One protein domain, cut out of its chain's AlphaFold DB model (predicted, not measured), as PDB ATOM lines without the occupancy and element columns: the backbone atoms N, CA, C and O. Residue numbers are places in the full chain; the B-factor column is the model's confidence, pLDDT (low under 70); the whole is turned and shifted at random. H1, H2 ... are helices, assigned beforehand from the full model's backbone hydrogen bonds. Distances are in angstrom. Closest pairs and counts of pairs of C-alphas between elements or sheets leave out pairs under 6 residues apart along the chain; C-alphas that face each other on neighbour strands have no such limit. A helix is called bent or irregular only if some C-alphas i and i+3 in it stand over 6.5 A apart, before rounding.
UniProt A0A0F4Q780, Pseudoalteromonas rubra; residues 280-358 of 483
ATOM      1  N   GLN A 280     282.113  21.835 136.574       82.12
ATOM      2  CA  GLN A 280     283.167  22.779 136.175       82.12
ATOM      3  C   GLN A 280     283.178  24.051 137.041       82.12
ATOM      4  O   GLN A 280     284.254  24.594 137.301       82.12
ATOM      5  N   ARG A 281     282.021  24.492 137.557       82.56
ATOM      6  CA  ARG A 281     281.901  25.669 138.438       82.56
ATOM      7  C   ARG A 281     282.834  25.630 139.652       82.56
ATOM      8  O   ARG A 281     283.335  26.665 140.060       82.56
ATOM      9  N   TYR A 282     283.149  24.450 140.196       82.81
ATOM     10  CA  TYR A 282     284.091  24.332 141.318       82.81
ATOM     11  C   TYR A 282     285.528  24.631 140.903       82.81
ATOM     12  O   TYR A 282     286.263  25.292 141.635       82.81
ATOM     13  N   THR A 283     285.914  24.190 139.703       87.31
ATOM     14  CA  THR A 283     287.189  24.585 139.105       87.31
ATOM     15  C   THR A 283     287.201  26.100 138.882       87.31
ATOM     16  O   THR A 283     288.160  26.757 139.272       87.31
ATOM     17  N   GLN A 284     286.117  26.689 138.361       87.94
ATOM     18  CA  GLN A 284     286.038  28.143 138.170       87.94
ATOM     19  C   GLN A 284     286.059  28.926 139.488       87.94
ATOM     20  O   GLN A 284     286.747  29.937 139.580       87.94
ATOM     21  N   ARG A 285     285.407  28.434 140.544       84.94
ATOM     22  CA  ARG A 285     285.458  29.025 141.887       84.94
ATOM     23  C   ARG A 285     286.870  28.989 142.467       84.94
ATOM     24  O   ARG A 285     287.327  29.980 143.027       84.94
ATOM     25  N   MET A 286     287.591  27.879 142.299       87.94
ATOM     26  CA  MET A 286     289.005  27.789 142.677       87.94
ATOM     27  C   MET A 286     289.845  28.835 141.931       87.94
ATOM     28  O   MET A 286     290.661  29.525 142.540       87.94
ATOM     29  N   MET A 287     289.617  28.981 140.625       91.31
ATOM     30  CA  MET A 287     290.298  29.978 139.800       91.31
ATOM     31  C   MET A 287     289.938  31.420 140.185       91.31
ATOM     32  O   MET A 287     290.809  32.289 140.185       91.31
ATOM     33  N   TYR A 288     288.687  31.679 140.560       89.50
ATOM     34  CA  TYR A 288     288.249  32.970 141.084       89.50
ATOM     35  C   TYR A 288     288.939  33.298 142.412       89.50
ATOM     36  O   TYR A 288     289.523  34.369 142.550       89.50
ATOM     37  N   ASN A 289     288.960  32.351 143.355       86.25
ATOM     38  CA  ASN A 289     289.645  32.509 144.641       86.25
ATOM     39  C   ASN A 289     291.137  32.821 144.464       86.25
ATOM     40  O   ASN A 289     291.700  33.597 145.230       86.25
ATOM     41  N   LEU A 290     291.773  32.237 143.446       90.00
ATOM     42  CA  LEU A 290     293.151  32.542 143.074       90.00
ATOM     43  C   LEU A 290     293.313  33.967 142.523       90.00
ATOM     44  O   LEU A 290     294.300  34.628 142.839       90.00
ATOM     45  N   LEU A 291     292.366  34.443 141.708       90.06
ATOM     46  CA  LEU A 291     292.383  35.799 141.148       90.06
ATOM     47  C   LEU A 291     292.273  36.890 142.218       90.06
ATOM     48  O   LEU A 291     292.915  37.934 142.087       90.06
ATOM     49  N   ILE A 292     291.466  36.648 143.252       87.06
ATOM     50  CA  ILE A 292     291.221  37.606 144.340       87.06
ATOM     51  C   ILE A 292     292.156  37.421 145.548       87.06
ATOM     52  O   ILE A 292     292.083  38.200 146.499       87.06
ATOM     53  N   ASP A 293     293.029  36.405 145.532       88.00
ATOM     54  CA  ASP A 293     294.015  36.151 146.591       88.00
ATOM     55  C   ASP A 293     294.919  37.379 146.814       88.00
ATOM     56  O   ASP A 293     295.224  38.131 145.884       88.00
ATOM     57  N   ASP A 294     295.344  37.566 148.068       87.00
ATOM     58  CA  ASP A 294     296.202  38.680 148.504       87.00
ATOM     59  C   ASP A 294     295.655  40.069 148.109       87.00
ATOM     60  O   ASP A 294     296.344  40.873 147.487       87.00
ATOM     61  N   ASP A 295     294.383  40.331 148.444       86.94
ATOM     62  CA  ASP A 295     293.687  41.600 148.160       86.94
ATOM     63  C   ASP A 295     293.776  41.992 146.674       86.94
ATOM     64  O   ASP A 295     294.252  43.068 146.302       86.94
ATOM     65  N   TYR A 296     293.344  41.072 145.803       90.19
ATOM     66  CA  TYR A 296     293.346  41.252 144.349       90.19
ATOM     67  C   TYR A 296     294.749  41.524 143.769       90.19
ATOM     68  O   TYR A 296     294.879  42.242 142.773       90.19
ATOM     69  N   ALA A 297     295.816  40.958 144.353       91.50
ATOM     70  CA  ALA A 297     297.207  41.244 143.977       91.50
ATOM     71  C   ALA A 297     297.482  41.106 142.469       91.50
ATOM     72  O   ALA A 297     298.135  41.970 141.882       91.50
ATOM     73  N   LEU A 298     296.964  40.052 141.825       92.94
ATOM     74  CA  LEU A 298     297.137  39.827 140.383       92.94
ATOM     75  C   LEU A 298     296.487  40.928 139.542       92.94
ATOM     76  O   LEU A 298     297.098  41.446 138.608       92.94
ATOM     77  N   LEU A 299     295.253  41.292 139.885       91.56
ATOM     78  CA  LEU A 299     294.470  42.302 139.175       91.56
ATOM     79  C   LEU A 299     295.054  43.700 139.391       91.56
ATOM     80  O   LEU A 299     295.210  44.463 138.438       91.56
ATOM     81  N   ASN A 300     295.449  44.011 140.624       90.44
ATOM     82  CA  ASN A 300     296.125  45.252 140.977       90.44
ATOM     83  C   ASN A 300     297.477  45.374 140.271       90.44
ATOM     84  O   ASN A 300     297.828  46.448 139.787       90.44
ATOM     85  N   GLU A 301     298.228  44.283 140.148       89.56
ATOM     86  CA  GLU A 301     299.475  44.290 139.393       89.56
ATOM     87  C   GLU A 301     299.251  44.463 137.883       89.56
ATOM     88  O   GLU A 301     300.009  45.192 137.241       89.56
ATOM     89  N   ALA A 302     298.226  43.817 137.325       90.31
ATOM     90  CA  ALA A 302     297.893  43.908 135.909       90.31
ATOM     91  C   ALA A 302     297.328  45.288 135.516       90.31
ATOM     92  O   ALA A 302     297.609  45.770 134.420       90.31
ATOM     93  N   PHE A 303     296.546  45.937 136.392       86.75
ATOM     94  CA  PHE A 303     295.718  47.098 136.020       86.75
ATOM     95  C   PHE A 303     295.774  48.309 136.968       86.75
ATOM     96  O   PHE A 303     295.222  49.360 136.630       86.75
ATOM     97  N   GLY A 304     296.438  48.216 138.123       74.94
ATOM     98  CA  GLY A 304     296.369  49.205 139.213       74.94
ATOM     99  C   GLY A 304     296.845  50.621 138.866       74.94
ATOM    100  O   GLY A 304     296.433  51.589 139.505       74.94
ATOM    101  N   ASP A 305     297.632  50.788 137.801       69.19
ATOM    102  CA  ASP A 305     298.113  52.101 137.349       69.19
ATOM    103  C   ASP A 305     297.037  52.964 136.653       69.19
ATOM    104  O   ASP A 305     297.312  54.112 136.281       69.19
ATOM    105  N   ASN A 306     295.811  52.440 136.470       61.59
ATOM    106  CA  ASN A 306     294.632  53.142 135.930       61.59
ATOM    107  C   ASN A 306     294.847  53.842 134.570       61.59
ATOM    108  O   ASN A 306     294.145  54.790 134.215       61.59
ATOM    109  N   ARG A 307     295.832  53.386 133.789       59.88
ATOM    110  CA  ARG A 307     296.239  53.991 132.510       59.88
ATOM    111  C   ARG A 307     296.341  52.971 131.377       59.88
ATOM    112  O   ARG A 307     297.217  53.083 130.520       59.88
ATOM    113  N   HIS A 308     295.444  51.988 131.348       69.38
ATOM    114  CA  HIS A 308     295.365  51.081 130.207       69.38
ATOM    115  C   HIS A 308     294.670  51.767 129.028       69.38
ATOM    116  O   HIS A 308     293.559  52.271 129.151       69.38
ATOM    117  N   SER A 309     295.314  51.784 127.859       71.75
ATOM    118  CA  SER A 309     294.770  52.443 126.661       71.75
ATOM    119  C   SER A 309     293.686  51.634 125.942       71.75
ATOM    120  O   SER A 309     293.095  52.133 124.989       71.75
ATOM    121  N   VAL A 310     293.466  50.382 126.354       80.38
ATOM    122  CA  VAL A 310     292.597  49.416 125.659       80.38
ATOM    123  C   VAL A 310     291.476  48.894 126.560       80.38
ATOM    124  O   VAL A 310     290.347  48.755 126.100       80.38
ATOM    125  N   ILE A 311     291.764  48.624 127.837       82.56
ATOM    126  CA  ILE A 311     290.819  48.011 128.779       82.56
ATOM    127  C   ILE A 311     290.189  49.095 129.653       82.56
ATOM    128  O   ILE A 311     290.887  49.915 130.247       82.56
ATOM    129  N   SER A 312     288.858  49.086 129.750       84.94
ATOM    130  CA  SER A 312     288.119  49.969 130.654       84.94
ATOM    131  C   SER A 312     288.158  49.419 132.077       84.94
ATOM    132  O   SER A 312     287.465  48.445 132.369       84.94
ATOM    133  N   THR A 313     288.891  50.072 132.987       81.62
ATOM    134  CA  THR A 313     288.919  49.691 134.415       81.62
ATOM    135  C   THR A 313     287.515  49.648 135.023       81.62
ATOM    136  O   THR A 313     287.211  48.793 135.844       81.62
ATOM    137  N   LYS A 314     286.622  50.545 134.591       84.88
ATOM    138  CA  LYS A 314     285.238  50.584 135.077       84.88
ATOM    139  C   LYS A 314     284.465  49.311 134.725       84.88
ATOM    140  O   LYS A 314     283.747  48.793 135.571       84.88
ATOM    141  N   GLU A 315     284.575  48.849 133.480       88.00
ATOM    142  CA  GLU A 315     283.886  47.625 133.049       88.00
ATOM    143  C   GLU A 315     284.565  46.377 133.625       88.00
ATOM    144  O   GLU A 315     283.881  45.420 133.964       88.00
ATOM    145  N   LEU A 316     285.890  46.414 133.811       86.88
ATOM    146  CA  LEU A 316     286.636  45.353 134.486       86.88
ATOM    147  C   LEU A 316     286.180  45.171 135.939       86.88
ATOM    148  O   LEU A 316     285.888  44.052 136.340       86.88
ATOM    149  N   ASN A 317     286.067  46.260 136.705       85.31
ATOM    150  CA  ASN A 317     285.596  46.193 138.090       85.31
ATOM    151  C   ASN A 317     284.163  45.661 138.161       85.31
ATOM    152  O   ASN A 317     283.896  44.768 138.947       85.31
ATOM    153  N   ARG A 318     283.268  46.111 137.270       86.44
ATOM    154  CA  ARG A 318     281.912  45.544 137.189       86.44
ATOM    155  C   ARG A 318     281.913  44.045 136.915       86.44
ATOM    156  O   ARG A 318     281.100  43.339 137.494       86.44
ATOM    157  N   LEU A 319     282.788  43.573 136.024       86.25
ATOM    158  CA  LEU A 319     282.919  42.146 135.754       86.25
ATOM    159  C   LEU A 319     283.372  41.398 137.013       86.25
ATOM    160  O   LEU A 319     282.746  40.405 137.362       86.25
ATOM    161  N   ILE A 320     284.410  41.890 137.697       83.94
ATOM    162  CA  ILE A 320     284.909  41.312 138.954       83.94
ATOM    163  C   ILE A 320     283.782  41.230 139.988       83.94
ATOM    164  O   ILE A 320     283.537  40.152 140.519       83.94
ATOM    165  N   ASP A 321     283.064  42.333 140.201       79.06
ATOM    166  CA  ASP A 321     281.979  42.435 141.183       79.06
ATOM    167  C   ASP A 321     280.783  41.535 140.828       79.06
ATOM    168  O   ASP A 321     280.073  41.081 141.716       79.06
ATOM    169  N   SER A 322     280.558  41.249 139.539       77.81
ATOM    170  CA  SER A 322     279.446  40.397 139.088       77.81
ATOM    171  C   SER A 322     279.721  38.894 139.160       77.81
ATOM    172  O   SER A 322     278.778  38.112 139.122       77.81
ATOM    173  N   ILE A 323     280.989  38.468 139.215       77.81
ATOM    174  CA  ILE A 323     281.341  37.039 139.159       77.81
ATOM    175  C   ILE A 323     280.835  36.254 140.379       77.81
ATOM    176  O   ILE A 323     280.308  35.167 140.161       77.81
ATOM    177  N   PRO A 324     280.963  36.744 141.630       70.56
ATOM    178  CA  PRO A 324     280.422  36.048 142.801       70.56
ATOM    179  C   PRO A 324     278.919  35.773 142.732       70.56
ATOM    180  O   PRO A 324     278.467  34.766 143.266       70.56
ATOM    181  N   GLU A 325     278.173  36.646 142.051       66.69
ATOM    182  CA  GLU A 325     276.721  36.540 141.885       66.69
ATOM    183  C   GLU A 325     276.316  35.507 140.822       66.69
ATOM    184  O   GLU A 325     275.159  35.094 140.757       66.69
ATOM    185  N   ASP A 326     277.256  35.072 139.975       68.19
ATOM    186  CA  ASP A 326     277.023  34.044 138.965       68.19
ATOM    187  C   ASP A 326     277.384  32.653 139.521       68.19
ATOM    188  O   ASP A 326     278.569  32.343 139.694       68.19
ATOM    189  N   PRO A 327     276.406  31.752 139.730       61.53
ATOM    190  CA  PRO A 327     276.669  30.416 140.263       61.53
ATOM    191  C   PRO A 327     277.554  29.547 139.356       61.53
ATOM    192  O   PRO A 327     278.153  28.573 139.821       61.53
ATOM    193  N   GLU A 328     277.657  29.878 138.067       73.19
ATOM    194  CA  GLU A 328     278.510  29.175 137.106       73.19
ATOM    195  C   GLU A 328     279.880  29.844 136.921       73.19
ATOM    196  O   GLU A 328     280.750  29.269 136.259       73.19
ATOM    197  N   TYR A 329     280.104  31.021 137.518       80.75
ATOM    198  CA  TYR A 329     281.363  31.765 137.438       80.75
ATOM    199  C   TYR A 329     281.815  32.014 135.980       80.75
ATOM    200  O   TYR A 329     283.011  31.958 135.667       80.75
ATOM    201  N   GLN A 330     280.885  32.291 135.055       77.69
ATOM    202  CA  GLN A 330     281.165  32.327 133.608       77.69
ATOM    203  C   GLN A 330     282.199  33.397 133.222       77.69
ATOM    204  O   GLN A 330     282.942  33.235 132.252       77.69
ATOM    205  N   GLY A 331     282.287  34.483 133.996       86.56
ATOM    206  CA  GLY A 331     283.235  35.575 133.764       86.56
ATOM    207  C   GLY A 331     284.700  35.248 134.086       86.56
ATOM    208  O   GLY A 331     285.589  35.977 133.638       86.56
ATOM    209  N   VAL A 332     284.977  34.168 134.830       91.12
ATOM    210  CA  VAL A 332     286.321  33.874 135.361       91.12
ATOM    211  C   VAL A 332     287.338  33.605 134.261       91.12
ATOM    212  O   VAL A 332     288.430  34.167 134.301       91.12
ATOM    213  N   GLU A 333     286.997  32.796 133.256       90.56
ATOM    214  CA  GLU A 333     287.942  32.445 132.188       90.56
ATOM    215  C   GLU A 333     288.376  33.693 131.400       90.56
ATOM    216  O   GLU A 333     289.563  33.904 131.141       90.56
ATOM    217  N   MET A 334     287.423  34.568 131.068       91.25
ATOM    218  CA  MET A 334     287.720  35.824 130.382       91.25
ATOM    219  C   MET A 334     288.564  36.755 131.262       91.25
ATOM    220  O   MET A 334     289.539  37.338 130.780       91.25
ATOM    221  N   LEU A 335     288.217  36.880 132.547       92.88
ATOM    222  CA  LEU A 335     288.947  37.714 133.498       92.88
ATOM    223  C   LEU A 335     290.389  37.225 133.694       92.88
ATOM    224  O   LEU A 335     291.305  38.047 133.690       92.88
ATOM    225  N   LEU A 336     290.611  35.909 133.796       93.88
ATOM    226  CA  LEU A 336     291.945  35.302 133.845       93.88
ATOM    227  C   LEU A 336     292.772  35.703 132.626       93.88
ATOM    228  O   LEU A 336     293.866  36.239 132.784       93.88
ATOM    229  N   LYS A 337     292.244  35.503 131.411       93.75
ATOM    230  CA  LYS A 337     292.965  35.818 130.166       93.75
ATOM    231  C   LYS A 337     293.336  37.292 130.087       93.75
ATOM    232  O   LYS A 337     294.483  37.622 129.791       93.75
ATOM    233  N   ILE A 338     292.395  38.177 130.413       92.62
ATOM    234  CA  ILE A 338     292.635  39.623 130.452       92.62
ATOM    235  C   ILE A 338     293.717  39.958 131.486       92.62
ATOM    236  O   ILE A 338     294.671  40.668 131.165       92.62
ATOM    237  N   THR A 339     293.627  39.401 132.696       93.44
ATOM    238  CA  THR A 339     294.628  39.586 133.760       93.44
ATOM    239  C   THR A 339     296.011  39.127 133.307       93.44
ATOM    240  O   THR A 339     296.978  39.877 133.428       93.44
ATOM    241  N   ASN A 340     296.108  37.945 132.693       95.12
ATOM    242  CA  ASN A 340     297.355  37.409 132.154       95.12
ATOM    243  C   ASN A 340     297.960  38.337 131.093       95.12
ATOM    244  O   ASN A 340     299.171  38.545 131.092       95.12
ATOM    245  N   MET A 341     297.139  38.938 130.221       93.00
ATOM    246  CA  MET A 341     297.616  39.928 129.246       93.00
ATOM    247  C   MET A 341     298.258  41.142 129.928       93.00
ATOM    248  O   MET A 341     299.343  41.552 129.518       93.00
ATOM    249  N   GLY A 342     297.627  41.694 130.971       91.06
ATOM    250  CA  GLY A 342     298.180  42.829 131.724       91.06
ATOM    251  C   GLY A 342     299.479  42.473 132.458       91.06
ATOM    252  O   GLY A 342     300.460  43.217 132.398       91.06
ATOM    253  N   LEU A 343     299.538  41.287 133.074       91.94
ATOM    254  CA  LEU A 343     300.758  40.773 133.710       91.94
ATOM    255  C   LEU A 343     301.902  40.613 132.699       91.94
ATOM    256  O   LEU A 343     303.020  41.056 132.963       91.94
ATOM    257  N   LEU A 344     301.628  40.020 131.533       92.75
ATOM    258  CA  LEU A 344     302.617  39.837 130.468       92.75
ATOM    259  C   LEU A 344     303.096  41.171 129.894       92.75
ATOM    260  O   LEU A 344     304.291  41.330 129.649       92.75
ATOM    261  N   GLU A 345     302.204  42.150 129.714       90.25
ATOM    262  CA  GLU A 345     302.601  43.498 129.304       90.25
ATOM    263  C   GLU A 345     303.590  44.108 130.302       90.25
ATOM    264  O   GLU A 345     304.627  44.647 129.900       90.25
ATOM    265  N   LYS A 346     303.297  44.003 131.602       88.81
ATOM    266  CA  LYS A 346     304.190  44.504 132.645       88.81
ATOM    267  C   LYS A 346     305.542  43.792 132.608       88.81
ATOM    268  O   LYS A 346     306.568  44.467 132.583       88.81
ATOM    269  N   MET A 347     305.550  42.461 132.513       90.19
ATOM    270  CA  MET A 347     306.777  41.659 132.392       90.19
ATOM    271  C   MET A 347     307.596  42.005 131.138       90.19
ATOM    272  O   MET A 347     308.823  41.937 131.164       90.19
ATOM    273  N   ALA A 348     306.941  42.394 130.040       89.25
ATOM    274  CA  ALA A 348     307.615  42.811 128.812       89.25
ATOM    275  C   ALA A 348     308.263  44.204 128.928       89.25
ATOM    276  O   ALA A 348     309.276  44.469 128.278       89.25
ATOM    277  N   ARG A 349     307.693  45.101 129.745       87.62
ATOM    278  CA  ARG A 349     308.253  46.436 130.028       87.62
ATOM    279  C   ARG A 349     309.361  46.384 131.077       87.62
ATOM    280  O   ARG A 349     310.383  47.051 130.934       87.62
ATOM    281  N   GLU A 350     309.146  45.589 132.114       85.94
ATOM    282  CA  GLU A 350     310.041  45.398 133.246       85.94
ATOM    283  C   GLU A 350     310.311  43.906 133.387       85.94
ATOM    284  O   GLU A 350     309.518  43.172 133.981       85.94
ATOM    285  N   LEU A 351     311.434  43.454 132.816       77.94
ATOM    286  CA  LEU A 351     311.809  42.046 132.875       77.94
ATOM    287  C   LEU A 351     311.822  41.587 134.339       77.94
ATOM    288  O   LEU A 351     312.577  42.153 135.141       77.94
ATOM    289  N   PRO A 352     311.018  40.572 134.703       70.81
ATOM    290  CA  PRO A 352     311.020  40.067 136.060       70.81
ATOM    291  C   PRO A 352     312.410  39.518 136.377       70.81
ATOM    292  O   PRO A 352     313.105  38.976 135.511       70.81
ATOM    293  N   ILE A 353     312.830  39.665 137.634       68.00
ATOM    294  CA  ILE A 353     314.062  39.034 138.104       68.00
ATOM    295  C   ILE A 353     313.897  37.530 137.854       68.00
ATOM    296  O   ILE A 353     312.926  36.967 138.365       68.00
ATOM    297  N   PRO A 354     314.803  36.877 137.096       63.94
ATOM    298  CA  PRO A 354     314.706  35.447 136.855       63.94
ATOM    299  C   PRO A 354     314.572  34.735 138.194       63.94
ATOM    300  O   PRO A 354     315.418  34.928 139.076       63.94
ATOM    301  N   HIS A 355     313.503  33.958 138.359       62.28
ATOM    302  CA  HIS A 355     313.285  33.189 139.574       62.28
ATOM    303  C   HIS A 355     314.513  32.289 139.779       62.28
ATOM    304  O   HIS A 355     314.757  31.351 139.019       62.28
ATOM    305  N   LYS A 356     315.362  32.622 140.764       54.44
ATOM    306  CA  LYS A 356     316.477  31.750 141.156       54.44
ATOM    307  C   LYS A 356     315.842  30.450 141.620       54.44
ATOM    308  O   LYS A 356     315.028  30.530 142.527       54.44
ATOM    309  N   HIS A 357     316.200  29.337 140.969       51.00
ATOM    310  CA  HIS A 357     315.798  27.955 141.264       51.00
ATOM    311  C   HIS A 357     314.702  27.826 142.320       51.00
ATOM    312  O   HIS A 357     314.983  28.012 143.497       51.00
ATOM    313  N   VAL A 358     313.504  27.454 141.867       50.69
ATOM    314  CA  VAL A 358     312.320  27.040 142.631       50.69
ATOM    315  C   VAL A 358     312.712  26.207 143.866       50.69
ATOM    316  O   VAL A 358     312.742  24.979 143.816       50.69
TER     317      VAL A 358
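What this domain is: This is residues 280 to 358 of the 483 residues of a protein of Pseudoalteromonas rubra (UniProt A0A0F4Q780). One long helix, H4, runs along the body, and three shorter helices pack round one side of it: H1 and H3 near its first residues, apart from each other, and H2 crossing it steeply farther along. Beyond this body residues 348 to 358, of which 348 and 349 belong to H4, stick out as a free arm. The printed part has 79 residues with four named helices, in the order H1, H2, H3, H4, and no named strand, and its class is all helix. It is only just compact, close to loose, with a radius of gyration of the C-alphas of 13.6 A, and it spans 38 by 34 by 19 A.

How they stand to each other: Begin with H1, residues 280 to 291, and look from its Leu 291 to Leu 298 in H2, residues 293 to 303: these are their closest C-alphas, 6.3 A apart. The two helices only just touch, with 3 pairs of C-alphas within 8 A, only at the corner by their tight link and with residue 291 alone on the side of H1; their lines are about perpendicular at 77 degrees. H2 is irregular, with C-alphas 295 and 298 standing 8.7 A apart, and its line is a rough one. Go on to H3, residues 313 to 322, which is close to H2 but not clearly touching it: their closest C-alphas, those of Phe 303 and Thr 313, are 7.5 A apart. H1 and H3 are apart. Now look at H4, residues 331 to 349, the hub, which touches the other three helices. It touches H1 with its residues 332 to 336 alone, the closest C-alphas being those of Tyr 288 and Val 332 at 6.1 A; the two run the same way at a tilt of 35.2 degrees, only just steep. It touches H2 with residues 339 to 346 alone, and here the C-alphas of Ala 302 and Gly 342 come closest, at 4.3 A; the tilt is steep, 61 degrees, the same way. It touches H3 with residues 331 to 335 alone, the closest C-alphas being those of Leu 319 and Gly 331 at 6.9 A. H3 and H4 form a helical hairpin, running opposite ways at a tilt of 37 degrees, only just steep. The helix packing is mostly crossed: of these three pairs with H4, 0 are at a shallow tilt. In H1, H3 and H4 every O i to N i+4 pair is within hydrogen-bond range; in H2 5 of 7 are.

Where its parts are: Find C-alpha 280 at (283.167, 22.779, 136.175); from there H1 runs to C-alpha 291, 16.7 A away. After Ile 292, H2 runs from Asp 293 to Phe 303, 15.3 A. Then find C-alpha 313 at (288.919, 49.691, 134.415), where H3 begins; it ends at Ser 322 after 14.1 A. H4, the longest helix, starts at Gly 331 and reaches C-alpha 349 at (308.253, 46.436, 130.028), 27.5 A from its first C-alpha.

The domain as a whole: The two C-alphas farthest apart are those of Glu 325 and Lys 356, at 40.1 A. Without residues 348 to 358, which stand free, the body has 68 residues and spans 32 by 21 by 19 A. The printed part has no cut. The links from H2 to H3, 9 residues, and from H3 to H4, 8 residues, are short but not tight. The mean pLDDT of the printed part is 82.4; look for values under 70 in the B-factor column at residues 305 to 308, 325 to 327 and 353 to 358, where the model's confidence is low.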